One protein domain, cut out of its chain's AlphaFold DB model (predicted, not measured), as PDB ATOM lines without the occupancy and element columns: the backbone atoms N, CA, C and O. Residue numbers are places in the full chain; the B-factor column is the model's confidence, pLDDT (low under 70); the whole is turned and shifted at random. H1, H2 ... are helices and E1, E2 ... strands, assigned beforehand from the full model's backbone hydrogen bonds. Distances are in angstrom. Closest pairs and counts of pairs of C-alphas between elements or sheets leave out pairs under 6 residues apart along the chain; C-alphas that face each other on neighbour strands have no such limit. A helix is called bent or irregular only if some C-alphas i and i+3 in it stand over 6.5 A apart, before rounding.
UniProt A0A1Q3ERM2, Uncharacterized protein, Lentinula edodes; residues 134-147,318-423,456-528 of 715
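Overview. This is residues 134 to 147, 318 to 423 and 456 to 528 of the 715 residues of an uncharacterized protein of Lentinula edodes (UniProt A0A1Q3ERM2). What shape do these atoms make? Helices crossing one another form a body round the long helix H7, with H4 and H6 on one side of it and H2 and H9 on the other, and the two-stranded antiparallel hairpin of E1 and E2 sticks out as a long arm with residues 357 to 361 at its tip. The outline is elongated, with spans of 74 by 47 by 32 A. What is it made of? The 193 printed residues hold nine named helices and two named strands, in the order H1 H2 H3 E1 E2 H4 H5 H6 H7 H8 H9, mostly helix. The whole is only just compact, close to loose, with a radius of gyration of the C-alphas of 19.4 A.

Along the chain. What precedes the strands? H1, residues 134 to 138, begins at C-alpha 134, (21.474, -11.619, -43.878). H2, residues 319 to 331, measures 18.4 A from first to last C-alpha, and H3 is residues 339 to 343. What follows? E1, residues 346 to 356, measures 29.4 A, and E2, residues 362 to 372, 29.2 A. H4, residues 376 to 394, measures 26.8 A; H5 is residues 396 to 399; H6, residues 403 to 415, is irregular, with C-alphas 409 and 412 7.1 A apart. Where are the last helices? H7, residues 456 to 482, measures 39.4 A. H8 is residues 499 to 505, and H9, residues 515 to 526, ends at C-alpha 526, (14.172, -9.376, -52.825).

Arrangement. What does the hub H7 touch? Its residues 463 to 475 alone touch H6, opposite ways at a steep tilt of 67 degrees, the closest C-alphas being those of Gly 411 and Ser 466, 4.4 A. Its residues 474 to 478 alone touch H4, about perpendicular at 82 degrees, closest at the C-alphas of Phe 386 and Leu 474, 6.3 A. It also touches H3 and H8 with residues 473 to 480 and 475 to 479 alone, closest at C-alphas 339 and 476, 5.8 A, and 475 and 505, 6.4 A. Where are H1, H5 and H9? H2 touches H9 with residues 323 to 327 alone, closest at C-alphas 323 and 522, 5.7 A. H1 and H2 only just touch, with 3 pairs of C-alphas within 8 A, the closest 138 and 324, 6.9 A. H5 is close to H4 but not clearly touching, closest at C-alphas 399 and 392, 6.5 A. What do N and O show? In the hairpin, N 347 and O 371 are within hydrogen-bond range at 2.8 A. Every O i to N i+4 pair is within range in H1, H2, H4, H7 and H9, against 5 of 9 in H6, 2 of 3 in H8 and 0 of 1 in H3, where 2 of 2 O i to N i+3 pairs are; H5 is too short for such a pair.

Size, cuts and confidence. How large is it? The two C-alphas farthest apart, those of Phe 359 and Lys 398, are 74.7 A apart. Where is it cut or uncertain? Residues 148 to 317 and 424 to 455 are not printed, with C-alpha gaps of 8.5 A and 19.8 A; the link from H7 to H8 is long, 16 residues. The mean pLDDT of the printed part is 83.9, and it is under 70 at residues 134 to 147, 418 to 423, 490 to 494 and 526 to 528.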
ATOM      1  N   LEU A 134      22.501 -11.112 -42.960       37.09
ATOM      2  CA  LEU A 134      21.474 -11.619 -43.878       37.09
ATOM      3  C   LEU A 134      20.122 -11.842 -43.188       37.09
ATOM      4  O   LEU A 134      19.088 -11.514 -43.767       37.09
ATOM      5  N   LEU A 135      20.110 -12.330 -41.942       43.28
ATOM      6  CA  LEU A 135      18.873 -12.454 -41.156       43.28
ATOM      7  C   LEU A 135      18.218 -11.086 -40.902       43.28
ATOM      8  O   LEU A 135      16.998 -10.961 -40.983       43.28
ATOM      9  N   THR A 136      19.026 -10.049 -40.664       44.47
ATOM     10  CA  THR A 136      18.527  -8.680 -40.456       44.47
ATOM     11  C   THR A 136      17.895  -8.101 -41.728       44.47
ATOM     12  O   THR A 136      16.830  -7.493 -41.654       44.47
ATOM     13  N   LEU A 137      18.488  -8.349 -42.905       41.75
ATOM     14  CA  LEU A 137      17.917  -7.946 -44.199       41.75
ATOM     15  C   LEU A 137      16.650  -8.738 -44.567       41.75
ATOM     16  O   LEU A 137      15.713  -8.171 -45.125       41.75
ATOM     17  N   LEU A 138      16.563 -10.024 -44.215       45.56
ATOM     18  CA  LEU A 138      15.358 -10.831 -44.460       45.56
ATOM     19  C   LEU A 138      14.151 -10.374 -43.633       45.56
ATOM     20  O   LEU A 138      13.027 -10.424 -44.127       45.56
ATOM     21  N   ASN A 139      14.383  -9.843 -42.433       43.69
ATOM     22  CA  ASN A 139      13.346  -9.207 -41.614       43.69
ATOM     23  C   ASN A 139      12.892  -7.829 -42.149       43.69
ATOM     24  O   ASN A 139      12.050  -7.188 -41.524       43.69
ATOM     25  N   SER A 140      13.453  -7.357 -43.271       39.69
ATOM     26  CA  SER A 140      13.093  -6.080 -43.907       39.69
ATOM     27  C   SER A 140      12.334  -6.217 -45.234       39.69
ATOM     28  O   SER A 140      11.987  -5.200 -45.831       39.69
ATOM     29  N   LEU A 141      12.020  -7.440 -45.691       43.53
ATOM     30  CA  LEU A 141      11.056  -7.590 -46.785       43.53
ATOM     31  C   LEU A 141       9.661  -7.145 -46.310       43.53
ATOM     32  O   LEU A 141       9.239  -7.571 -45.231       43.53
ATOM     33  N   PRO A 142       8.918  -6.354 -47.110       42.31
ATOM     34  CA  PRO A 142       7.563  -5.930 -46.784       42.31
ATOM     35  C   PRO A 142       6.594  -7.109 -46.918       42.31
ATOM     36  O   PRO A 142       5.918  -7.296 -47.927       42.31
ATOM     37  N   THR A 143       6.538  -7.927 -45.874       47.28
ATOM     38  CA  THR A 143       5.373  -8.750 -45.560       47.28
ATOM     39  C   THR A 143       4.184  -7.824 -45.338       47.28
ATOM     40  O   THR A 143       4.243  -6.945 -44.476       47.28
ATOM     41  N   ASP A 144       3.130  -8.035 -46.116       47.75
ATOM     42  CA  ASP A 144       1.867  -7.315 -46.057       47.75
ATOM     43  C   ASP A 144       1.317  -7.232 -44.621       47.75
ATOM     44  O   ASP A 144       1.465  -8.157 -43.822       47.75
ATOM     45  N   GLU A 145       0.676  -6.110 -44.271       51.16
ATOM     46  CA  GLU A 145       0.299  -5.726 -42.891       51.16
ATOM     47  C   GLU A 145      -0.836  -6.579 -42.271       51.16
ATOM     48  O   GLU A 145      -1.581  -6.148 -41.384       51.16
ATOM     49  N   SER A 146      -1.030  -7.797 -42.766       55.03
ATOM     50  CA  SER A 146      -2.350  -8.301 -43.121       55.03
ATOM     51  C   SER A 146      -2.734  -9.629 -42.454       55.03
ATOM     52  O   SER A 146      -3.650 -10.332 -42.870       55.03
ATOM     53  N   GLY A 147      -2.150  -9.909 -41.285       62.44
ATOM     54  CA  GLY A 147      -2.609 -10.968 -40.365       62.44
ATOM     55  C   GLY A 147      -4.041 -10.786 -39.813       62.44
ATOM     56  O   GLY A 147      -4.376 -11.344 -38.773       62.44
ATOM     57  N   PRO A 318       0.021 -16.352 -45.734       90.81
ATOM     58  CA  PRO A 318       0.532 -15.493 -46.798       90.81
ATOM     59  C   PRO A 318       1.718 -16.160 -47.497       90.81
ATOM     60  O   PRO A 318       2.706 -16.534 -46.861       90.81
ATOM     61  N   TYR A 319       1.646 -16.307 -48.823       89.50
ATOM     62  CA  TYR A 319       2.688 -17.006 -49.583       89.50
ATOM     63  C   TYR A 319       4.067 -16.331 -49.450       89.50
ATOM     64  O   TYR A 319       5.087 -17.017 -49.404       89.50
ATOM     65  N   LEU A 320       4.105 -15.000 -49.306       86.94
ATOM     66  CA  LEU A 320       5.340 -14.243 -49.074       86.94
ATOM     67  C   LEU A 320       5.981 -14.559 -47.710       86.94
ATOM     68  O   LEU A 320       7.196 -14.727 -47.632       86.94
ATOM     69  N   ALA A 321       5.177 -14.722 -46.653       89.25
ATOM     70  CA  ALA A 321       5.674 -15.133 -45.340       89.25
ATOM     71  C   ALA A 321       6.286 -16.543 -45.387       89.25
ATOM     72  O   ALA A 321       7.379 -16.759 -44.867       89.25
ATOM     73  N   TYR A 322       5.642 -17.473 -46.104       93.31
ATOM     74  CA  TYR A 322       6.213 -18.796 -46.377       93.31
ATOM     75  C   TYR A 322       7.540 -18.719 -47.152       93.31
ATOM     76  O   TYR A 322       8.474 -19.435 -46.801       93.31
ATOM     77  N   LEU A 323       7.662 -17.860 -48.174       91.38
ATOM     78  CA  LEU A 323       8.919 -17.707 -48.919       91.38
ATOM     79  C   LEU A 323      10.062 -17.208 -48.027       91.38
ATOM     80  O   LEU A 323      11.165 -17.753 -48.089       91.38
ATOM     81  N   ASN A 324       9.793 -16.214 -47.177       89.62
ATOM     82  CA  ASN A 324      10.775 -15.686 -46.229       89.62
ATOM     83  C   ASN A 324      11.207 -16.765 -45.227       89.62
ATOM     84  O   ASN A 324      12.405 -16.990 -45.046       89.62
ATOM     85  N   TRP A 325      10.247 -17.490 -44.643       94.38
ATOM     86  CA  TRP A 325      10.518 -18.606 -43.735       94.38
ATOM     87  C   TRP A 325      11.315 -19.737 -44.406       94.38
ATOM     88  O   TRP A 325      12.303 -20.206 -43.839       94.38
ATOM     89  N   ALA A 326      10.949 -20.136 -45.628       93.56
ATOM     90  CA  ALA A 326      11.622 -21.191 -46.386       93.56
ATOM     91  C   ALA A 326      13.066 -20.809 -46.751       93.56
ATOM     92  O   ALA A 326      13.972 -21.640 -46.675       93.56
ATOM     93  N   LYS A 327      13.303 -19.538 -47.100       91.69
ATOM     94  CA  LYS A 327      14.648 -19.003 -47.342       91.69
ATOM     95  C   LYS A 327      15.482 -18.955 -46.059       91.69
ATOM     96  O   LYS A 327      16.662 -19.293 -46.095       91.69
ATOM     97  N   GLN A 328      14.883 -18.597 -44.922       92.75
ATOM     98  CA  GLN A 328      15.544 -18.703 -43.617       92.75
ATOM     99  C   GLN A 328      15.869 -20.165 -43.262       92.75
ATOM    100  O   GLN A 328      16.976 -20.425 -42.799       92.75
ATOM    101  N   GLU A 329      14.968 -21.121 -43.536       95.12
ATOM    102  CA  GLU A 329      15.220 -22.552 -43.296       95.12
ATOM    103  C   GLU A 329      16.448 -23.015 -44.088       95.12
ATOM    104  O   GLU A 329      17.365 -23.617 -43.529       95.12
ATOM    105  N   HIS A 330      16.498 -22.660 -45.374       94.12
ATOM    106  CA  HIS A 330      17.614 -22.966 -46.260       94.12
ATOM    107  C   HIS A 330      18.950 -22.402 -45.752       94.12
ATOM    108  O   HIS A 330      19.930 -23.140 -45.645       94.12
ATOM    109  N   LEU A 331      18.987 -21.114 -45.391       93.69
ATOM    110  CA  LEU A 331      20.196 -20.445 -44.892       93.69
ATOM    111  C   LEU A 331      20.692 -21.020 -43.560       93.69
ATOM    112  O   LEU A 331      21.896 -21.055 -43.314       93.69
ATOM    113  N   LEU A 332      19.782 -21.506 -42.715       95.19
ATOM    114  CA  LEU A 332      20.109 -22.178 -41.456       95.19
ATOM    115  C   LEU A 332      20.417 -23.677 -41.635       95.19
ATOM    116  O   LEU A 332      20.523 -24.402 -40.649       95.19
ATOM    117  N   SER A 333      20.588 -24.151 -42.878       94.94
ATOM    118  CA  SER A 333      20.848 -25.562 -43.207       94.94
ATOM    119  C   SER A 333      19.771 -26.521 -42.682       94.94
ATOM    120  O   SER A 333      20.050 -27.665 -42.328       94.94
ATOM    121  N   TYR A 334      18.523 -26.055 -42.691       94.75
ATOM    122  CA  TYR A 334      17.313 -26.773 -42.307       94.75
ATOM    123  C   TYR A 334      17.335 -27.338 -40.872       94.75
ATOM    124  O   TYR A 334      17.351 -28.559 -40.689       94.75
ATOM    125  N   PRO A 335      17.265 -26.496 -39.823       95.00
ATOM    126  CA  PRO A 335      17.136 -26.967 -38.444       95.00
ATOM    127  C   PRO A 335      15.840 -27.766 -38.248       95.00
ATOM    128  O   PRO A 335      14.797 -27.410 -38.793       95.00
ATOM    129  N   LEU A 336      15.874 -28.816 -37.422       91.69
ATOM    130  CA  LEU A 336      14.681 -29.626 -37.112       91.69
ATOM    131  C   LEU A 336      13.578 -28.818 -36.396       91.69
ATOM    132  O   LEU A 336      12.394 -29.121 -36.519       91.69
ATOM    133  N   THR A 337      13.968 -27.764 -35.678       92.94
ATOM    134  CA  THR A 337      13.080 -26.877 -34.918       92.94
ATOM    135  C   THR A 337      12.443 -25.768 -35.754       92.94
ATOM    136  O   THR A 337      11.516 -25.117 -35.283       92.94
ATOM    137  N   HIS A 338      12.904 -25.539 -36.990       94.50
ATOM    138  CA  HIS A 338      12.633 -24.300 -37.734       94.50
ATOM    139  C   HIS A 338      11.159 -24.078 -38.109       94.50
ATOM    140  O   HIS A 338      10.757 -22.951 -38.397       94.50
ATOM    141  N   PHE A 339      10.321 -25.117 -38.061       95.50
ATOM    142  CA  PHE A 339       8.884 -24.982 -38.305       95.50
ATOM    143  C   PHE A 339       8.189 -24.029 -37.315       95.50
ATOM    144  O   PHE A 339       7.270 -23.317 -37.714       95.50
ATOM    145  N   SER A 340       8.638 -23.934 -36.056       93.88
ATOM    146  CA  SER A 340       8.066 -22.960 -35.109       93.88
ATOM    147  C   SER A 340       8.256 -21.513 -35.579       93.88
ATOM    148  O   SER A 340       7.360 -20.691 -35.406       93.88
ATOM    149  N   GLY A 341       9.350 -21.220 -36.293       93.38
ATOM    150  CA  GLY A 341       9.597 -19.914 -36.912       93.38
ATOM    151  C   GLY A 341       8.558 -19.512 -37.967       93.38
ATOM    152  O   GLY A 341       8.327 -18.320 -38.160       93.38
ATOM    153  N   LEU A 342       7.879 -20.472 -38.612       94.19
ATOM    154  CA  LEU A 342       6.748 -20.178 -39.504       94.19
ATOM    155  C   LEU A 342       5.556 -19.660 -38.696       94.19
ATOM    156  O   LEU A 342       4.935 -18.667 -39.061       94.19
ATOM    157  N   LEU A 343       5.250 -20.328 -37.582       92.88
ATOM    158  CA  LEU A 343       4.142 -19.962 -36.700       92.88
ATOM    159  C   LEU A 343       4.394 -18.617 -36.008       92.88
ATOM    160  O   LEU A 343       3.463 -17.833 -35.849       92.88
ATOM    161  N   ASP A 344       5.644 -18.327 -35.653       91.38
ATOM    162  CA  ASP A 344       6.058 -17.085 -34.994       91.38
ATOM    163  C   ASP A 344       6.582 -16.011 -35.963       91.38
ATOM    164  O   ASP A 344       7.224 -15.047 -35.541       91.38
ATOM    165  N   THR A 345       6.282 -16.125 -37.266       86.56
ATOM    166  CA  THR A 345       6.661 -15.093 -38.242       86.56
ATOM    167  C   THR A 345       5.985 -13.761 -37.896       86.56
ATOM    168  O   THR A 345       4.759 -13.664 -37.781       86.56
ATOM    169  N   ARG A 346       6.797 -12.709 -37.754       83.06
ATOM    170  CA  ARG A 346       6.361 -11.340 -37.452       83.06
ATOM    171  C   ARG A 346       6.738 -10.392 -38.579       83.06
ATOM    172  O   ARG A 346       7.848 -10.462 -39.100       83.06
ATOM    173  N   THR A 347       5.824  -9.490 -38.911       79.88
ATOM    174  CA  THR A 347       6.071  -8.357 -39.800       79.88
ATOM    175  C   THR A 347       6.547  -7.169 -38.974       79.88
ATOM    176  O   THR A 347       6.105  -6.982 -37.839       79.88
ATOM    177  N   ARG A 348       7.440  -6.350 -39.534       74.75
ATOM    178  CA  ARG A 348       7.701  -4.998 -39.029       74.75
ATOM    179  C   ARG A 348       6.701  -4.057 -39.694       74.75
ATOM    180  O   ARG A 348       6.600  -4.053 -40.916       74.75
ATOM    181  N   ILE A 349       5.979  -3.280 -38.897       77.25
ATOM    182  CA  ILE A 349       5.037  -2.258 -39.355       77.25
ATOM    183  C   ILE A 349       5.461  -0.939 -38.729       77.25
ATOM    184  O   ILE A 349       5.562  -0.832 -37.509       77.25
ATOM    185  N   SER A 350       5.698   0.073 -39.556       75.06
ATOM    186  CA  SER A 350       5.968   1.421 -39.070       75.06
ATOM    187  C   SER A 350       4.633   2.134 -38.844       75.06
ATOM    188  O   SER A 350       3.936   2.496 -39.788       75.06
ATOM    189  N   VAL A 351       4.255   2.302 -37.578       80.19
ATOM    190  CA  VAL A 351       3.013   2.953 -37.148       80.19
ATOM    191  C   VAL A 351       3.285   4.445 -36.913       80.19
ATOM    192  O   VAL A 351       4.238   4.779 -36.202       80.19
ATOM    193  N   PRO A 352       2.474   5.366 -37.468       80.75
ATOM    194  CA  PRO A 352       2.615   6.790 -37.193       80.75
ATOM    195  C   PRO A 352       2.104   7.093 -35.779       80.75
ATOM    196  O   PRO A 352       0.909   7.001 -35.496       80.75
ATOM    197  N   VAL A 353       3.013   7.470 -34.884       87.94
ATOM    198  CA  VAL A 353       2.701   7.936 -33.533       87.94
ATOM    199  C   VAL A 353       2.717   9.458 -33.548       87.94
ATOM    200  O   VAL A 353       3.762  10.079 -33.731       87.94
ATOM    201  N   LYS A 354       1.552  10.071 -33.332       90.12
ATOM    202  CA  LYS A 354       1.478  11.506 -33.056       90.12
ATOM    203  C   LYS A 354       2.069  11.783 -31.677       90.12
ATOM    204  O   LYS A 354       1.565  11.272 -30.676       90.12
ATOM    205  N   VAL A 355       3.118  12.590 -31.638       91.00
ATOM    206  CA  VAL A 355       3.711  13.145 -30.424       91.00
ATOM    207  C   VAL A 355       3.390  14.633 -30.429       91.00
ATOM    208  O   VAL A 355       3.666  15.321 -31.405       91.00
ATOM    209  N   VAL A 356       2.762  15.125 -29.364       93.00
ATOM    210  CA  VAL A 356       2.571  16.567 -29.170       93.00
ATOM    211  C   VAL A 356       3.792  17.077 -28.416       93.00
ATOM    212  O   VAL A 356       4.121  16.522 -27.365       93.00
ATOM    213  N   ASP A 357       4.482  18.076 -28.960       89.06
ATOM    214  CA  ASP A 357       5.633  18.692 -28.297       89.06
ATOM    215  C   ASP A 357       5.211  19.622 -27.139       89.06
ATOM    216  O   ASP A 357       4.026  19.872 -26.899       89.06
ATOM    217  N   GLU A 358       6.189  20.154 -26.400       90.00
ATOM    218  CA  GLU A 358       5.939  21.066 -25.270       90.00
ATOM    219  C   GLU A 358       5.288  22.403 -25.687       90.00
ATOM    220  O   GLU A 358       4.770  23.128 -24.837       90.00
ATOM    221  N   PHE A 359       5.275  22.723 -26.986       91.94
ATOM    222  CA  PHE A 359       4.685  23.931 -27.567       91.94
ATOM    223  C   PHE A 359       3.311  23.682 -28.213       91.94
ATOM    224  O   PHE A 359       2.677  24.626 -28.692       91.94
ATOM    225  N   GLY A 360       2.816  22.439 -28.198       87.75
ATOM    226  CA  GLY A 360       1.526  22.050 -28.767       87.75
ATOM    227  C   GLY A 360       1.549  21.717 -30.264       87.75
ATOM    228  O   GLY A 360       0.480  21.575 -30.858       87.75
ATOM    229  N   ALA A 361       2.722  21.584 -30.888       88.19
ATOM    230  CA  ALA A 361       2.842  21.117 -32.265       88.19
ATOM    231  C   ALA A 361       2.743  19.582 -32.332       88.19
ATOM    232  O   ALA A 361       3.376  18.868 -31.555       88.19
ATOM    233  N   GLU A 362       1.955  19.057 -33.276       89.25
ATOM    234  CA  GLU A 362       1.913  17.617 -33.562       89.25
ATOM    235  C   GLU A 362       3.082  17.214 -34.478       89.25
ATOM    236  O   GLU A 362       3.049  17.459 -35.686       89.25
ATOM    237  N   GLU A 363       4.082  16.522 -33.934       88.12
ATOM    238  CA  GLU A 363       5.081  15.797 -34.718       88.12
ATOM    239  C   GLU A 363       4.609  14.351 -34.959       88.12
ATOM    240  O   GLU A 363       4.127  13.666 -34.056       88.12
ATOM    241  N   THR A 364       4.728  13.854 -36.193       85.88
ATOM    242  CA  THR A 364       4.403  12.452 -36.514       85.88
ATOM    243  C   THR A 364       5.678  11.620 -36.532       85.88
ATOM    244  O   THR A 364       6.394  11.585 -37.532       85.88
ATOM    245  N   LEU A 365       5.946  10.926 -35.427       86.56
ATOM    246  CA  LEU A 365       7.097  10.044 -35.278       86.56
ATOM    247  C   LEU A 365       6.711   8.607 -35.639       86.56
ATOM    248  O   LEU A 365       5.751   8.048 -35.112       86.56
ATOM    249  N   TRP A 366       7.472   7.974 -36.525       82.00
ATOM    250  CA  TRP A 366       7.222   6.587 -36.920       82.00
ATOM    251  C   TRP A 366       7.823   5.628 -35.894       82.00
ATOM    252  O   TRP A 366       9.034   5.621 -35.673       82.00
ATOM    253  N   ARG A 367       6.976   4.808 -35.265       81.38
ATOM    254  CA  ARG A 367       7.397   3.722 -34.374       81.38
ATOM    255  C   ARG A 367       7.318   2.400 -35.115       81.38
ATOM    256  O   ARG A 367       6.281   2.063 -35.673       81.38
ATOM    257  N   ASP A 368       8.381   1.615 -35.045       81.44
ATOM    258  CA  ASP A 368       8.343   0.233 -35.502       81.44
ATOM    259  C   ASP A 368       7.661  -0.665 -34.471       81.44
ATOM    260  O   ASP A 368       8.154  -0.851 -33.357       81.44
ATOM    261  N   GLU A 369       6.535  -1.247 -34.864       82.44
ATOM    262  CA  GLU A 369       5.841  -2.288 -34.120       82.44
ATOM    263  C   GLU A 369       5.954  -3.623 -34.865       82.44
ATOM    264  O   GLU A 369       6.049  -3.676 -36.093       82.44
ATOM    265  N   TYR A 370       5.955  -4.726 -34.117       79.50
ATOM    266  CA  TYR A 370       6.002  -6.069 -34.689       79.50
ATOM    267  C   TYR A 370       4.625  -6.718 -34.601       79.50
ATOM    268  O   TYR A 370       4.144  -7.003 -33.503       79.50
ATOM    269  N   LYS A 371       4.003  -6.990 -35.750       81.44
ATOM    270  CA  LYS A 371       2.699  -7.661 -35.834       81.44
ATOM    271  C   LYS A 371       2.896  -9.126 -36.198       81.44
ATOM    272  O   LYS A 371       3.701  -9.454 -37.064       81.44
ATOM    273  N   GLU A 372       2.170 -10.032 -35.552       84.69
ATOM    274  CA  GLU A 372       2.211 -11.447 -35.940       84.69
ATOM    275  C   GLU A 372       1.523 -11.638 -37.301       84.69
ATOM    276  O   GLU A 372       0.399 -11.176 -37.500       84.69
ATOM    277  N   VAL A 373       2.195 -12.318 -38.239       86.31
ATOM    278  CA  VAL A 373       1.603 -12.698 -39.538       86.31
ATOM    279  C   VAL A 373       0.457 -13.682 -39.324       86.31
ATOM    280  O   VAL A 373      -0.587 -13.591 -39.967       86.31
ATOM    281  N   ILE A 374       0.688 -14.646 -38.432       89.44
ATOM    282  CA  ILE A 374      -0.198 -15.767 -38.145       89.44
ATOM    283  C   ILE A 374      -0.771 -15.553 -36.737       89.44
ATOM    284  O   ILE A 374      -0.051 -15.759 -35.760       89.44
ATOM    285  N   PRO A 375      -2.047 -15.141 -36.595       90.38
ATOM    286  CA  PRO A 375      -2.675 -14.961 -35.287       90.38
ATOM    287  C   PRO A 375      -2.684 -16.253 -34.468       90.38
ATOM    288  O   PRO A 375      -2.819 -17.336 -35.034       90.38
ATOM    289  N   THR A 376      -2.647 -16.160 -33.137       89.31
ATOM    290  CA  THR A 376      -2.596 -17.324 -32.228       89.31
ATOM    291  C   THR A 376      -3.654 -18.394 -32.530       89.31
ATOM    292  O   THR A 376      -3.315 -19.568 -32.648       89.31
ATOM    293  N   ALA A 377      -4.908 -17.987 -32.771       89.19
ATOM    294  CA  ALA A 377      -5.995 -18.904 -33.134       89.19
ATOM    295  C   ALA A 377      -5.723 -19.666 -34.447       89.19
ATOM    296  O   ALA A 377      -6.101 -20.831 -34.590       89.19
ATOM    297  N   LEU A 378      -5.032 -19.033 -35.400       93.62
ATOM    298  CA  LEU A 378      -4.583 -19.690 -36.621       93.62
ATOM    299  C   LEU A 378      -3.377 -20.605 -36.363       93.62
ATOM    300  O   LEU A 378      -3.347 -21.689 -36.937       93.62
ATOM    301  N   LYS A 379      -2.431 -20.238 -35.482       94.56
ATOM    302  CA  LYS A 379      -1.311 -21.123 -35.095       94.56
ATOM    303  C   LYS A 379      -1.838 -22.467 -34.574       94.56
ATOM    304  O   LYS A 379      -1.432 -23.515 -35.067       94.56
ATOM    305  N   GLU A 380      -2.800 -22.437 -33.649       94.12
ATOM    306  CA  GLU A 380      -3.451 -23.638 -33.102       94.12
ATOM    307  C   GLU A 380      -4.184 -24.438 -34.190       94.12
ATOM    308  O   GLU A 380      -4.018 -25.652 -34.285       94.12
ATOM    309  N   THR A 381      -4.931 -23.760 -35.066       95.88
ATOM    310  CA  THR A 381      -5.650 -24.404 -36.178       95.88
ATOM    311  C   THR A 381      -4.700 -25.091 -37.164       95.88
ATOM    312  O   THR A 381      -4.960 -26.213 -37.596       95.88
ATOM    313  N   LEU A 382      -3.576 -24.449 -37.503       96.94
ATOM    314  CA  LEU A 382      -2.546 -25.013 -38.375       96.94
ATOM    315  C   LEU A 382      -1.855 -26.214 -37.722       96.94
ATOM    316  O   LEU A 382      -1.660 -27.216 -38.402       96.94
ATOM    317  N   ILE A 383      -1.530 -26.156 -36.425       96.19
ATOM    318  CA  ILE A 383      -0.963 -27.301 -35.691       96.19
ATOM    319  C   ILE A 383      -1.925 -28.495 -35.737       96.19
ATOM    320  O   ILE A 383      -1.499 -29.594 -36.090       96.19
ATOM    321  N   THR A 384      -3.214 -28.293 -35.449       96.94
ATOM    322  CA  THR A 384      -4.225 -29.366 -35.489       96.94
ATOM    323  C   THR A 384      -4.397 -29.932 -36.901       96.94
ATOM    324  O   THR A 384      -4.417 -31.151 -37.081       96.94
ATOM    325  N   LEU A 385      -4.444 -29.070 -37.923       97.88
ATOM    326  CA  LEU A 385      -4.553 -29.486 -39.323       97.88
ATOM    327  C   LEU A 385      -3.317 -30.271 -39.787       97.88
ATOM    328  O   LEU A 385      -3.461 -31.359 -40.341       97.88
ATOM    329  N   PHE A 386      -2.102 -29.771 -39.546       97.69
ATOM    330  CA  PHE A 386      -0.881 -30.489 -39.916       97.69
ATOM    331  C   PHE A 386      -0.707 -31.782 -39.106       97.69
ATOM    332  O   PHE A 386      -0.243 -32.770 -39.669       97.69
ATOM    333  N   ALA A 387      -1.157 -31.839 -37.847       96.44
ATOM    334  CA  ALA A 387      -1.210 -33.080 -37.073       96.44
ATOM    335  C   ALA A 387      -2.163 -34.112 -37.700       96.44
ATOM    336  O   ALA A 387      -1.800 -35.283 -37.810       96.44
ATOM    337  N   LEU A 388      -3.344 -33.695 -38.167       97.00
ATOM    338  CA  LEU A 388      -4.283 -34.567 -38.882       97.00
ATOM    339  C   LEU A 388      -3.689 -35.090 -40.202       97.00
ATOM    340  O   LEU A 388      -3.742 -36.290 -40.476       97.00
ATOM    341  N   LEU A 389      -3.059 -34.215 -40.991       97.50
ATOM    342  CA  LEU A 389      -2.375 -34.604 -42.230       97.50
ATOM    343  C   LEU A 389      -1.190 -35.550 -41.957       97.50
ATOM    344  O   LEU A 389      -1.016 -36.531 -42.676       97.50
ATOM    345  N   ALA A 390      -0.413 -35.316 -40.895       96.69
ATOM    346  CA  ALA A 390       0.676 -36.198 -40.480       96.69
ATOM    347  C   ALA A 390       0.165 -37.580 -40.032       96.69
ATOM    348  O   ALA A 390       0.733 -38.591 -40.447       96.69
ATOM    349  N   LYS A 391      -0.943 -37.660 -39.273       95.81
ATOM    350  CA  LYS A 391      -1.598 -38.943 -38.947       95.81
ATOM    351  C   LYS A 391      -1.978 -39.711 -40.222       95.81
ATOM    352  O   LYS A 391      -1.625 -40.879 -40.359       95.81
ATOM    353  N   LEU A 392      -2.611 -39.053 -41.195       95.75
ATOM    354  CA  LEU A 392      -2.986 -39.685 -42.467       95.75
ATOM    355  C   LEU A 392      -1.777 -40.212 -43.257       95.75
ATOM    356  O   LEU A 392      -1.851 -41.307 -43.818       95.75
ATOM    357  N   VAL A 393      -0.651 -39.487 -43.258       96.25
ATOM    358  CA  VAL A 393       0.608 -39.941 -43.881       96.25
ATOM    359  C   VAL A 393       1.248 -41.106 -43.110       96.25
ATOM    360  O   VAL A 393       1.838 -42.000 -43.727       96.25
ATOM    361  N   ALA A 394       1.095 -41.169 -41.784       95.56
ATOM    362  CA  ALA A 394       1.554 -42.314 -40.996       95.56
ATOM    363  C   ALA A 394       0.813 -43.601 -41.406       95.56
ATOM    364  O   ALA A 394       1.444 -44.646 -41.558       95.56
ATOM    365  N   HIS A 395      -0.487 -43.495 -41.702       95.44
ATOM    366  CA  HIS A 395      -1.328 -44.586 -42.213       95.44
ATOM    367  C   HIS A 395      -1.341 -44.690 -43.755       95.44
ATOM    368  O   HIS A 395      -2.166 -45.413 -44.311       95.44
ATOM    369  N   SER A 396      -0.394 -44.045 -44.457       93.88
ATOM    370  CA  SER A 396      -0.302 -43.961 -45.935       93.88
ATOM    371  C   SER A 396      -0.445 -45.281 -46.704       93.88
ATOM    372  O   SER A 396      -0.860 -45.265 -47.860       93.88
ATOM    373  N   ALA A 397      -0.106 -46.421 -46.095       90.12
ATOM    374  CA  ALA A 397      -0.271 -47.745 -46.700       90.12
ATOM    375  C   ALA A 397      -1.742 -48.209 -46.792       90.12
ATOM    376  O   ALA A 397      -2.064 -48.996 -47.676       90.12
ATOM    377  N   LYS A 398      -2.617 -47.722 -45.900       91.38
ATOM    378  CA  LYS A 398      -4.072 -47.957 -45.914       91.38
ATOM    379  C   LYS A 398      -4.814 -46.779 -46.546       91.38
ATOM    380  O   LYS A 398      -5.590 -46.960 -47.477       91.38
ATOM    381  N   SER A 399      -4.498 -45.565 -46.094       90.00
ATOM    382  CA  SER A 399      -5.184 -44.336 -46.502       90.00
ATOM    383  C   SER A 399      -4.843 -43.878 -47.927       90.00
ATOM    384  O   SER A 399      -5.520 -43.013 -48.482       90.00
ATOM    385  N   GLY A 400      -3.745 -44.369 -48.517       89.81
ATOM    386  CA  GLY A 400      -3.182 -43.842 -49.767       89.81
ATOM    387  C   GLY A 400      -2.672 -42.394 -49.667       89.81
ATOM    388  O   GLY A 400      -2.176 -41.838 -50.650       89.81
ATOM    389  N   ALA A 401      -2.776 -41.760 -48.493       92.50
ATOM    390  CA  ALA A 401      -2.435 -40.364 -48.288       92.50
ATOM    391  C   ALA A 401      -0.916 -40.202 -48.159       92.50
ATOM    392  O   ALA A 401      -0.297 -40.660 -47.205       92.50
ATOM    393  N   THR A 402      -0.301 -39.523 -49.122       94.44
ATOM    394  CA  THR A 402       1.135 -39.202 -49.117       94.44
ATOM    395  C   THR A 402       1.323 -37.683 -49.147       94.44
ATOM    396  O   THR A 402       0.426 -36.992 -49.635       94.44
ATOM    397  N   PRO A 403       2.462 -37.124 -48.694       95.00
ATOM    398  CA  PRO A 403       2.716 -35.684 -48.784       95.00
ATOM    399  C   PRO A 403       2.480 -35.089 -50.190       95.00
ATOM    400  O   PRO A 403       1.714 -34.125 -50.285       95.00
ATOM    401  N   PRO A 404       2.985 -35.674 -51.301       91.62
ATOM    402  CA  PRO A 404       2.683 -35.178 -52.648       91.62
ATOM    403  C   PRO A 404       1.241 -35.446 -53.116       91.62
ATOM    404  O   PRO A 404       0.808 -34.822 -54.078       91.62
ATOM    405  N   GLY A 405       0.489 -36.348 -52.472       91.38
ATOM    406  CA  GLY A 405      -0.934 -36.583 -52.758       91.38
ATOM    407  C   GLY A 405      -1.874 -35.624 -52.016       91.38
ATOM    408  O   GLY A 405      -2.865 -35.169 -52.580       91.38
ATOM    409  N   LEU A 406      -1.543 -35.266 -50.772       94.44
ATOM    410  CA  LEU A 406      -2.304 -34.311 -49.957       94.44
ATOM    411  C   LEU A 406      -2.069 -32.859 -50.391       94.44
ATOM    412  O   LEU A 406      -2.993 -32.046 -50.375       94.44
ATOM    413  N   SER A 407      -0.850 -32.522 -50.811       94.38
ATOM    414  CA  SER A 407      -0.479 -31.141 -51.139       94.38
ATOM    415  C   SER A 407      -1.304 -30.508 -52.281       94.38
ATOM    416  O   SER A 407      -1.732 -29.368 -52.116       94.38
ATOM    417  N   PRO A 408      -1.649 -31.221 -53.376       91.88
ATOM    418  CA  PRO A 408      -2.664 -30.809 -54.357       91.88
ATOM    419  C   PRO A 408      -4.036 -30.437 -53.783       91.88
ATOM    420  O   PRO A 408      -4.717 -29.564 -54.320       91.88
ATOM    421  N   LEU A 409      -4.460 -31.107 -52.708       92.25
ATOM    422  CA  LEU A 409      -5.809 -30.993 -52.150       92.25
ATOM    423  C   LEU A 409      -5.931 -29.850 -51.133       92.25
ATOM    424  O   LEU A 409      -7.015 -29.272 -51.015       92.25
ATOM    425  N   PHE A 410      -4.832 -29.534 -50.436       95.69
ATOM    426  CA  PHE A 410      -4.764 -28.522 -49.375       95.69
ATOM    427  C   PHE A 410      -3.985 -27.256 -49.747       95.69
ATOM    428  O   PHE A 410      -4.288 -26.206 -49.192       95.69
ATOM    429  N   GLY A 411      -3.044 -27.295 -50.695       94.44
ATOM    430  CA  GLY A 411      -2.259 -26.123 -51.117       94.44
ATOM    431  C   GLY A 411      -3.106 -24.911 -51.501       94.44
ATOM    432  O   GLY A 411      -2.961 -23.860 -50.871       94.44
ATOM    433  N   PRO A 412      -4.065 -25.058 -52.430       93.00
ATOM    434  CA  PRO A 412      -4.978 -23.979 -52.806       93.00
ATOM    435  C   PRO A 412      -5.816 -23.426 -51.643       93.00
ATOM    436  O   PRO A 412      -6.238 -22.274 -51.689       93.00
ATOM    437  N   LEU A 413      -6.053 -24.234 -50.603       93.88
ATOM    438  CA  LEU A 413      -6.806 -23.853 -49.404       93.88
ATOM    439  C   LEU A 413      -5.912 -23.152 -48.365       93.88
ATOM    440  O   LEU A 413      -6.357 -22.245 -47.669       93.88
ATOM    441  N   LEU A 414      -4.640 -23.549 -48.276       95.00
ATOM    442  CA  LEU A 414      -3.659 -22.998 -47.342       95.00
ATOM    443  C   LEU A 414      -3.056 -21.678 -47.824       95.00
ATOM    444  O   LEU A 414      -2.888 -20.779 -47.010       95.00
ATOM    445  N   PHE A 415      -2.760 -21.537 -49.118       92.25
ATOM    446  CA  PHE A 415      -2.050 -20.372 -49.669       92.25
ATOM    447  C   PHE A 415      -2.888 -19.513 -50.625       92.25
ATOM    448  O   PHE A 415      -2.458 -18.421 -50.994       92.25
ATOM    449  N   GLY A 416      -4.073 -19.989 -51.021       87.56
ATOM    450  CA  GLY A 416      -4.882 -19.359 -52.062       87.56
ATOM    451  C   GLY A 416      -4.359 -19.622 -53.479       87.56
ATOM    452  O   GLY A 416      -3.309 -20.230 -53.685       87.56
ATOM    453  N   LEU A 417      -5.115 -19.145 -54.472       81.00
ATOM    454  CA  LEU A 417      -4.747 -19.191 -55.898       81.00
ATOM    455  C   LEU A 417      -4.536 -17.794 -56.513       81.00
ATOM    456  O   LEU A 417      -4.365 -17.679 -57.724       81.00
ATOM    457  N   GLY A 418      -4.543 -16.745 -55.687       66.12
ATOM    458  CA  GLY A 418      -4.475 -15.340 -56.096       66.12
ATOM    459  C   GLY A 418      -5.536 -14.481 -55.404       66.12
ATOM    460  O   GLY A 418      -6.357 -14.992 -54.637       66.12
ATOM    461  N   ALA A 419      -5.507 -13.177 -55.683       55.91
ATOM    462  CA  ALA A 419      -6.523 -12.235 -55.226       55.91
ATOM    463  C   ALA A 419      -7.901 -12.582 -55.815       55.91
ATOM    464  O   ALA A 419      -8.005 -13.035 -56.958       55.91
ATOM    465  N   LEU A 420      -8.966 -12.359 -55.044       49.28
ATOM    466  CA  LEU A 420     -10.327 -12.453 -55.571       49.28
ATOM    467  C   LEU A 420     -10.600 -11.274 -56.524       49.28
ATOM    468  O   LEU A 420     -10.144 -10.163 -56.241       49.28
ATOM    469  N   PRO A 421     -11.383 -11.462 -57.604       43.94
ATOM    470  CA  PRO A 421     -11.968 -10.340 -58.334       43.94
ATOM    471  C   PRO A 421     -12.747  -9.456 -57.350       43.94
ATOM    472  O   PRO A 421     -13.608  -9.957 -56.621       43.94
ATOM    473  N   GLY A 422     -12.412  -8.162 -57.298       40.69
ATOM    474  CA  GLY A 422     -12.838  -7.253 -56.222       40.69
ATOM    475  C   GLY A 422     -14.355  -7.079 -56.080       40.69
ATOM    476  O   GLY A 422     -14.839  -6.727 -55.005       40.69
ATOM    477  N   ASP A 423     -15.111  -7.398 -57.128       37.97
ATOM    478  CA  ASP A 423     -16.553  -7.154 -57.219       37.97
ATOM    479  C   ASP A 423     -17.399  -8.020 -56.264       37.97
ATOM    480  O   ASP A 423     -18.548  -7.686 -55.982       37.97
ATOM    481  N   PHE A 456      -4.800 -18.339 -67.220       76.44
ATOM    482  CA  PHE A 456      -4.707 -19.750 -66.823       76.44
ATOM    483  C   PHE A 456      -3.288 -20.132 -66.360       76.44
ATOM    484  O   PHE A 456      -3.128 -20.846 -65.375       76.44
ATOM    485  N   GLU A 457      -2.264 -19.602 -67.034       77.50
ATOM    486  CA  GLU A 457      -0.849 -19.746 -66.674       77.50
ATOM    487  C   GLU A 457      -0.535 -19.194 -65.270       77.50
ATOM    488  O   GLU A 457       0.165 -19.847 -64.493       77.50
ATOM    489  N   SER A 458      -1.079 -18.023 -64.919       77.69
ATOM    490  CA  SER A 458      -0.925 -17.410 -63.595       77.69
ATOM    491  C   SER A 458      -1.578 -18.272 -62.511       77.69
ATOM    492  O   SER A 458      -0.916 -18.651 -61.544       77.69
ATOM    493  N   THR A 459      -2.833 -18.687 -62.715       81.62
ATOM    494  CA  THR A 459      -3.567 -19.557 -61.780       81.62
ATOM    495  C   THR A 459      -2.889 -20.919 -61.615       81.62
ATOM    496  O   THR A 459      -2.774 -21.426 -60.500       81.62
ATOM    497  N   TYR A 460      -2.385 -21.508 -62.704       83.69
ATOM    498  CA  TYR A 460      -1.638 -22.766 -62.673       83.69
ATOM    499  C   TYR A 460      -0.290 -22.619 -61.948       83.69
ATOM    500  O   TYR A 460       0.094 -23.482 -61.159       83.69
ATOM    501  N   THR A 461       0.397 -21.492 -62.136       83.50
ATOM    502  CA  THR A 461       1.632 -21.172 -61.407       83.50
ATOM    503  C   THR A 461       1.366 -20.975 -59.912       83.50
ATOM    504  O   THR A 461       2.110 -21.507 -59.089       83.50
ATOM    505  N   ALA A 462       0.295 -20.265 -59.541       83.62
ATOM    506  CA  ALA A 462      -0.142 -20.109 -58.152       83.62
ATOM    507  C   ALA A 462      -0.515 -21.461 -57.520       83.62
ATOM    508  O   ALA A 462      -0.078 -21.761 -56.411       83.62
ATOM    509  N   TYR A 463      -1.218 -22.322 -58.264       89.31
ATOM    510  CA  TYR A 463      -1.493 -23.700 -57.866       89.31
ATOM    511  C   TYR A 463      -0.195 -24.466 -57.569       89.31
ATOM    512  O   TYR A 463      -0.015 -24.911 -56.438       89.31
ATOM    513  N   LEU A 464       0.755 -24.554 -58.509       89.44
ATOM    514  CA  LEU A 464       2.016 -25.283 -58.293       89.44
ATOM    515  C   LEU A 464       2.836 -24.733 -57.114       89.44
ATOM    516  O   LEU A 464       3.405 -25.511 -56.348       89.44
ATOM    517  N   ARG A 465       2.851 -23.406 -56.932       90.62
ATOM    518  CA  ARG A 465       3.459 -22.737 -55.770       90.62
ATOM    519  C   ARG A 465       2.804 -23.173 -54.458       90.62
ATOM    520  O   ARG A 465       3.512 -23.554 -53.528       90.62
ATOM    521  N   SER A 466       1.472 -23.171 -54.406       92.31
ATOM    522  CA  SER A 466       0.697 -23.577 -53.229       92.31
ATOM    523  C   SER A 466       0.902 -25.055 -52.871       92.31
ATOM    524  O   SER A 466       1.080 -25.387 -51.702       92.31
ATOM    525  N   VAL A 467       0.970 -25.937 -53.876       92.81
ATOM    526  CA  VAL A 467       1.225 -27.372 -53.694       92.81
ATOM    527  C   VAL A 467       2.624 -27.604 -53.135       92.81
ATOM    528  O   VAL A 467       2.770 -28.293 -52.129       92.81
ATOM    529  N   HIS A 468       3.650 -26.992 -53.730       93.12
ATOM    530  CA  HIS A 468       5.011 -27.114 -53.214       93.12
ATOM    531  C   HIS A 468       5.122 -26.597 -51.774       93.12
ATOM    532  O   HIS A 468       5.750 -27.233 -50.928       93.12
ATOM    533  N   ALA A 469       4.523 -25.439 -51.484       95.12
ATOM    534  CA  ALA A 469       4.562 -24.850 -50.153       95.12
ATOM    535  C   ALA A 469       3.894 -25.744 -49.098       95.12
ATOM    536  O   ALA A 469       4.418 -25.876 -47.995       95.12
ATOM    537  N   THR A 470       2.802 -26.434 -49.439       96.56
ATOM    538  CA  THR A 470       2.173 -27.412 -48.541       96.56
ATOM    539  C   THR A 470       3.006 -28.674 -48.351       96.56
ATOM    540  O   THR A 470       3.109 -29.129 -47.213       96.56
ATOM    541  N   GLU A 471       3.637 -29.212 -49.403       95.88
ATOM    542  CA  GLU A 471       4.531 -30.379 -49.281       95.88
ATOM    543  C   GLU A 471       5.705 -30.050 -48.348       95.88
ATOM    544  O   GLU A 471       6.032 -30.825 -47.450       95.88
ATOM    545  N   HIS A 472       6.270 -28.849 -48.507       96.38
ATOM    546  CA  HIS A 472       7.338 -28.319 -47.670       96.38
ATOM    547  C   HIS A 472       6.897 -28.138 -46.209       96.38
ATOM    548  O   HIS A 472       7.489 -28.754 -45.326       96.38
ATOM    549  N   CYS A 473       5.820 -27.388 -45.945       97.19
ATOM    550  CA  CYS A 473       5.320 -27.175 -44.583       97.19
ATOM    551  C   CYS A 473       4.952 -28.487 -43.872       97.19
ATOM    552  O   CYS A 473       5.274 -28.646 -42.698       97.19
ATOM    553  N   LEU A 474       4.318 -29.440 -44.567       97.31
ATOM    554  CA  LEU A 474       3.948 -30.736 -43.992       97.31
ATOM    555  C   LEU A 474       5.184 -31.563 -43.605       97.31
ATOM    556  O   LEU A 474       5.217 -32.142 -42.521       97.31
ATOM    557  N   LEU A 475       6.217 -31.600 -44.452       96.75
ATOM    558  CA  LEU A 475       7.454 -32.323 -44.143       96.75
ATOM    559  C   LEU A 475       8.263 -31.636 -43.031       96.75
ATOM    560  O   LEU A 475       8.740 -32.327 -42.130       96.75
ATOM    561  N   SER A 476       8.361 -30.303 -43.020       96.50
ATOM    562  CA  SER A 476       8.995 -29.555 -41.920       96.50
ATOM    563  C   SER A 476       8.245 -29.727 -40.595       96.50
ATOM    564  O   SER A 476       8.880 -29.877 -39.553       96.50
ATOM    565  N   PHE A 477       6.911 -29.798 -40.618       97.00
ATOM    566  CA  PHE A 477       6.105 -30.105 -39.434       97.00
ATOM    567  C   PHE A 477       6.383 -31.516 -38.893       97.00
ATOM    568  O   PHE A 477       6.596 -31.678 -37.693       97.00
ATOM    569  N   ILE A 478       6.459 -32.533 -39.760       96.06
ATOM    570  CA  ILE A 478       6.793 -33.909 -39.349       96.06
ATOM    571  C   ILE A 478       8.196 -33.968 -38.709       96.06
ATOM    572  O   ILE A 478       8.382 -34.637 -37.692       96.06
ATOM    573  N   ARG A 479       9.179 -33.222 -39.237       94.81
ATOM    574  CA  ARG A 479      10.523 -33.082 -38.628       94.81
ATOM    575  C   ARG A 479      10.474 -32.415 -37.252       94.81
ATOM    576  O   ARG A 479      11.147 -32.858 -36.321       94.81
ATOM    577  N   TRP A 480       9.652 -31.380 -37.112       95.06
ATOM    578  CA  TRP A 480       9.443 -30.686 -35.845       95.06
ATOM    579  C   TRP A 480       8.755 -31.573 -34.794       95.06
ATOM    580  O   TRP A 480       9.095 -31.485 -33.616       95.06
ATOM    581  N   GLN A 481       7.865 -32.486 -35.200       93.31
ATOM    582  CA  GLN A 481       7.251 -33.482 -34.310       93.31
ATOM    583  C   GLN A 481       8.230 -34.562 -33.812       93.31
ATOM    584  O   GLN A 481       8.104 -34.993 -32.665       93.31
ATOM    585  N   ASP A 482       9.213 -34.976 -34.626       92.38
ATOM    586  CA  ASP A 482      10.265 -35.927 -34.203       92.38
ATOM    587  C   ASP A 482      11.312 -35.297 -33.275       92.38
ATOM    588  O   ASP A 482      12.104 -35.991 -32.639       92.38
ATOM    589  N   THR A 483      11.333 -33.967 -33.200       89.50
ATOM    590  CA  THR A 483      12.253 -33.243 -32.326       89.50
ATOM    591  C   THR A 483      11.789 -33.370 -30.870       89.50
ATOM    592  O   THR A 483      10.622 -33.084 -30.578       89.50
ATOM    593  N   PRO A 484      12.667 -33.754 -29.924       85.06
ATOM    594  CA  PRO A 484      12.294 -33.839 -28.518       85.06
ATOM    595  C   PRO A 484      11.916 -32.458 -27.968       85.06
ATOM    596  O   PRO A 484      12.530 -31.441 -28.301       85.06
ATOM    597  N   THR A 485      10.927 -32.420 -27.073       82.75
ATOM    598  CA  THR A 485      10.389 -31.177 -26.490       82.75
ATOM    599  C   THR A 485      11.463 -30.334 -25.789       82.75
ATOM    600  O   THR A 485      11.381 -29.109 -25.795       82.75
ATOM    601  N   SER A 486      12.518 -30.965 -25.258       77.56
ATOM    602  CA  SER A 486      13.678 -30.292 -24.648       77.56
ATOM    603  C   SER A 486      14.459 -29.378 -25.602       77.56
ATOM    604  O   SER A 486      15.197 -28.515 -25.134       77.56
ATOM    605  N   LEU A 487      14.296 -29.542 -26.918       77.56
ATOM    606  CA  LEU A 487      14.899 -28.698 -27.953       77.56
ATOM    607  C   LEU A 487      13.887 -27.726 -28.593       77.56
ATOM    608  O   LEU A 487      14.196 -27.117 -29.610       77.56
ATOM    609  N   GLY A 488      12.677 -27.581 -28.039       74.19
ATOM    610  CA  GLY A 488      11.601 -26.781 -28.648       74.19
ATOM    611  C   GLY A 488      10.852 -27.499 -29.780       74.19
ATOM    612  O   GLY A 488      10.217 -26.857 -30.619       74.19
ATOM    613  N   GLY A 489      10.944 -28.831 -29.828       75.25
ATOM    614  CA  GLY A 489      10.180 -29.671 -30.750       75.25
ATOM    615  C   GLY A 489       8.699 -29.803 -30.386       75.25
ATOM    616  O   GLY A 489       8.312 -29.635 -29.229       75.25
ATOM    617  N   GLY A 490       7.883 -30.173 -31.375       69.44
ATOM    618  CA  GLY A 490       6.432 -30.361 -31.247       69.44
ATOM    619  C   GLY A 490       6.010 -31.577 -30.412       69.44
ATOM    620  O   GLY A 490       4.829 -31.728 -30.114       69.44
ATOM    621  N   GLY A 491       6.963 -32.426 -30.013       60.81
ATOM    622  CA  GLY A 491       6.809 -33.350 -28.890       60.81
ATOM    623  C   GLY A 491       5.869 -34.537 -29.110       60.81
ATOM    624  O   GLY A 491       4.896 -34.688 -28.374       60.81
ATOM    625  N   SER A 492       6.193 -35.457 -30.025       61.44
ATOM    626  CA  SER A 492       5.543 -36.784 -30.090       61.44
ATOM    627  C   SER A 492       6.003 -37.752 -28.977       61.44
ATOM    628  O   SER A 492       6.437 -38.873 -29.238       61.44
ATOM    629  N   GLY A 493       5.878 -37.324 -27.715       64.38
ATOM    630  CA  GLY A 493       6.095 -38.141 -26.516       64.38
ATOM    631  C   GLY A 493       7.470 -38.821 -26.417       64.38
ATOM    632  O   GLY A 493       8.433 -38.442 -27.078       64.38
ATOM    633  N   ALA A 494       7.561 -39.861 -25.584       61.41
ATOM    634  CA  ALA A 494       8.784 -40.657 -25.418       61.41
ATOM    635  C   ALA A 494       9.030 -41.678 -26.556       61.41
ATOM    636  O   ALA A 494      10.063 -42.342 -26.563       61.41
ATOM    637  N   GLY A 495       8.083 -41.829 -27.494       72.44
ATOM    638  CA  GLY A 495       8.157 -42.796 -28.599       72.44
ATOM    639  C   GLY A 495       8.673 -42.231 -29.930       72.44
ATOM    640  O   GLY A 495       9.035 -43.010 -30.811       72.44
ATOM    641  N   GLY A 496       8.719 -40.902 -30.086       83.56
ATOM    642  CA  GLY A 496       8.995 -40.248 -31.369       83.56
ATOM    643  C   GLY A 496       7.868 -40.442 -32.392       83.56
ATOM    644  O   GLY A 496       6.811 -41.000 -32.088       83.56
ATOM    645  N   ILE A 497       8.075 -39.976 -33.629       91.88
ATOM    646  CA  ILE A 497       7.077 -40.173 -34.697       91.88
ATOM    647  C   ILE A 497       7.094 -41.618 -35.240       91.88
ATOM    648  O   ILE A 497       8.158 -42.250 -35.267       91.88
ATOM    649  N   PRO A 498       5.958 -42.142 -35.751       92.94
ATOM    650  CA  PRO A 498       5.900 -43.441 -36.422       92.94
ATOM    651  C   PRO A 498       6.970 -43.611 -37.509       92.94
ATOM    652  O   PRO A 498       7.226 -42.693 -38.288       92.94
ATOM    653  N   GLY A 499       7.550 -44.812 -37.626       92.19
ATOM    654  CA  GLY A 499       8.636 -45.094 -38.581       92.19
ATOM    655  C   GLY A 499       8.300 -44.732 -40.034       92.19
ATOM    656  O   GLY A 499       9.145 -44.193 -40.744       92.19
ATOM    657  N   ARG A 500       7.034 -44.899 -40.439       91.19
ATOM    658  CA  ARG A 500       6.529 -44.488 -41.758       91.19
ATOM    659  C   ARG A 500       6.658 -42.983 -42.016       91.19
ATOM    660  O   ARG A 500       6.877 -42.585 -43.152       91.19
ATOM    661  N   LEU A 501       6.558 -42.144 -40.983       93.75
ATOM    662  CA  LEU A 501       6.824 -40.709 -41.092       93.75
ATOM    663  C   LEU A 501       8.328 -40.410 -41.155       93.75
ATOM    664  O   LEU A 501       8.732 -39.535 -41.920       93.75
ATOM    665  N   LYS A 502       9.164 -41.172 -40.431       94.62
ATOM    666  CA  LYS A 502      10.634 -41.054 -40.507       94.62
ATOM    667  C   LYS A 502      11.161 -41.328 -41.920       94.62
ATOM    668  O   LYS A 502      12.061 -40.627 -42.370       94.62
ATOM    669  N   GLU A 503      10.564 -42.275 -42.648       94.12
ATOM    670  CA  GLU A 503      10.881 -42.537 -44.063       94.12
ATOM    671  C   GLU A 503      10.707 -41.291 -44.950       94.12
ATOM    672  O   GLU A 503      11.581 -40.998 -45.763       94.12
ATOM    673  N   TRP A 504       9.631 -40.515 -44.762       94.06
ATOM    674  CA  TRP A 504       9.355 -39.306 -45.556       94.06
ATOM    675  C   TRP A 504      10.327 -38.148 -45.294       94.06
ATOM    676  O   TRP A 504      10.552 -37.327 -46.186       94.06
ATOM    677  N   ILE A 505      10.905 -38.074 -44.091       94.69
ATOM    678  CA  ILE A 505      11.822 -36.992 -43.695       94.69
ATOM    679  C   ILE A 505      13.306 -37.378 -43.766       94.69
ATOM    680  O   ILE A 505      14.156 -36.497 -43.657       94.69
ATOM    681  N   LYS A 506      13.632 -38.660 -43.982       94.00
ATOM    682  CA  LYS A 506      15.007 -39.192 -43.988       94.00
ATOM    683  C   LYS A 506      15.948 -38.441 -44.933       94.00
ATOM    684  O   LYS A 506      17.055 -38.093 -44.540       94.00
ATOM    685  N   ASP A 507      15.498 -38.199 -46.162       90.81
ATOM    686  CA  ASP A 507      16.280 -37.532 -47.210       90.81
ATOM    687  C   ASP A 507      15.886 -36.053 -47.383       90.81
ATOM    688  O   ASP A 507      16.159 -35.441 -48.416       90.81
ATOM    689  N   TYR A 508      15.225 -35.447 -46.395       91.19
ATOM    690  CA  TYR A 508      14.891 -34.024 -46.420       91.19
ATOM    691  C   TYR A 508      16.171 -33.156 -46.423       91.19
ATOM    692  O   TYR A 508      17.099 -33.457 -45.671       91.19
ATOM    693  N   PRO A 509      16.269 -32.078 -47.230       90.81
ATOM    694  CA  PRO A 509      15.251 -31.478 -48.105       90.81
ATOM    695  C   PRO A 509      15.219 -32.060 -49.530       90.81
ATOM    696  O   PRO A 509      14.470 -31.570 -50.371       90.81
ATOM    697  N   ARG A 510      16.031 -33.077 -49.857       87.75
ATOM    698  CA  ARG A 510      16.127 -33.650 -51.219       87.75
ATOM    699  C   ARG A 510      14.814 -34.283 -51.691       87.75
ATOM    700  O   ARG A 510      14.606 -34.412 -52.896       87.75
ATOM    701  N   THR A 511      13.926 -34.642 -50.763       84.31
ATOM    702  CA  THR A 511      12.550 -35.084 -51.035       84.31
ATOM    703  C   THR A 511      11.653 -33.980 -51.615       84.31
ATOM    704  O   THR A 511      10.682 -34.299 -52.302       84.31
ATOM    705  N   LEU A 512      11.986 -32.697 -51.412       84.19
ATOM    706  CA  LEU A 512      11.220 -31.550 -51.906       84.19
ATOM    707  C   LEU A 512      11.505 -31.278 -53.389       84.19
ATOM    708  O   LEU A 512      12.442 -30.568 -53.775       84.19
ATOM    709  N   SER A 513      10.661 -31.827 -54.257       76.38
ATOM    710  CA  SER A 513      10.772 -31.622 -55.698       76.38
ATOM    711  C   SER A 513      10.540 -30.161 -56.091       76.38
ATOM    712  O   SER A 513       9.416 -29.678 -56.039       76.38
ATOM    713  N   GLY A 514      11.584 -29.478 -56.567       77.94
ATOM    714  CA  GLY A 514      11.487 -28.099 -57.062       77.94
ATOM    715  C   GLY A 514      11.834 -27.011 -56.039       77.94
ATOM    716  O   GLY A 514      11.828 -25.840 -56.412       77.94
ATOM    717  N   HIS A 515      12.225 -27.369 -54.812       86.62
ATOM    718  CA  HIS A 515      12.527 -26.407 -53.742       86.62
ATOM    719  C   HIS A 515      13.567 -25.346 -54.138       86.62
ATOM    720  O   HIS A 515      13.356 -24.160 -53.896       86.62
ATOM    721  N   ALA A 516      14.624 -25.727 -54.863       85.00
ATOM    722  CA  ALA A 516      15.619 -24.781 -55.382       85.00
ATOM    723  C   ALA A 516      15.020 -23.677 -56.286       85.00
ATOM    724  O   ALA A 516      15.496 -22.546 -56.270       85.00
ATOM    725  N   ARG A 517      13.944 -23.964 -57.037       83.62
ATOM    726  CA  ARG A 517      13.234 -22.946 -57.836       83.62
ATOM    727  C   ARG A 517      12.390 -22.018 -56.960       83.62
ATOM    728  O   ARG A 517      12.248 -20.847 -57.288       83.62
ATOM    729  N   VAL A 518      11.847 -22.515 -55.847       83.62
ATOM    730  CA  VAL A 518      11.107 -21.691 -54.877       83.62
ATOM    731  C   VAL A 518      12.042 -20.737 -54.131       83.62
ATOM    732  O   VAL A 518      11.689 -19.574 -53.958       83.62
ATOM    733  N   LEU A 519      13.252 -21.184 -53.782       86.44
ATOM    734  CA  LEU A 519      14.295 -20.311 -53.231       86.44
ATOM    735  C   LEU A 519      14.695 -19.210 -54.228       86.44
ATOM    736  O   LEU A 519      14.675 -18.038 -53.865       86.44
ATOM    737  N   ALA A 520      14.912 -19.554 -55.502       84.38
ATOM    738  CA  ALA A 520      15.192 -18.562 -56.546       84.38
ATOM    739  C   ALA A 520      14.063 -17.517 -56.706       84.38
ATOM    740  O   ALA A 520      14.336 -16.339 -56.919       84.38
ATOM    741  N   ILE A 521      12.790 -17.908 -56.547       79.94
ATOM    742  CA  ILE A 521      11.660 -16.956 -56.528       79.94
ATOM    743  C   ILE A 521      11.758 -15.996 -55.326       79.94
ATOM    744  O   ILE A 521      11.472 -14.808 -55.480       79.94
ATOM    745  N   ALA A 522      12.176 -16.475 -54.150       80.06
ATOM    746  CA  ALA A 522      12.385 -15.630 -52.971       80.06
ATOM    747  C   ALA A 522      13.567 -14.650 -53.143       80.06
ATOM    748  O   ALA A 522      13.512 -13.528 -52.641       80.06
ATOM    749  N   ASP A 523      14.613 -15.038 -53.878       80.69
ATOM    750  CA  ASP A 523      15.730 -14.149 -54.224       80.69
ATOM    751  C   ASP A 523      15.312 -13.048 -55.210       80.69
ATOM    752  O   ASP A 523      15.601 -11.871 -54.981       80.69
ATOM    753  N   LEU A 524      14.560 -13.399 -56.258       75.00
ATOM    754  CA  LEU A 524      14.065 -12.442 -57.258       75.00
ATOM    755  C   LEU A 524      13.127 -11.386 -56.655       75.00
ATOM    756  O   LEU A 524      13.237 -10.206 -56.990       75.00
ATOM    757  N   LEU A 525      12.248 -11.788 -55.729       70.62
ATOM    758  CA  LEU A 525      11.362 -10.866 -55.005       70.62
ATOM    759  C   LEU A 525      12.138  -9.871 -54.125       70.62
ATOM    760  O   LEU A 525      11.705  -8.731 -53.986       70.62
ATOM    761  N   GLY A 526      13.293 -10.269 -53.583       62.59
ATOM    762  CA  GLY A 526      14.172  -9.376 -52.825       62.59
ATOM    763  C   GLY A 526      15.002  -8.418 -53.690       62.59
ATOM    764  O   GLY A 526      15.436  -7.385 -53.193       62.59
ATOM    765  N   SER A 527      15.218  -8.735 -54.972       58.53
ATOM    766  CA  SER A 527      16.113  -7.972 -55.858       58.53
ATOM    767  C   SER A 527      15.396  -7.010 -56.822       58.53
ATOM    768  O   SER A 527      16.049  -6.406 -57.672       58.53
ATOM    769  N   GLY A 528      14.066  -6.873 -56.738       48.88
ATOM    770  CA  GLY A 528      13.283  -5.890 -57.510       48.88
ATOM    771  C   GLY A 528      13.247  -6.093 -59.037       48.88
ATOM    772  O   GLY A 528      12.736  -5.235 -59.753       48.88
TER     773      GLY A 528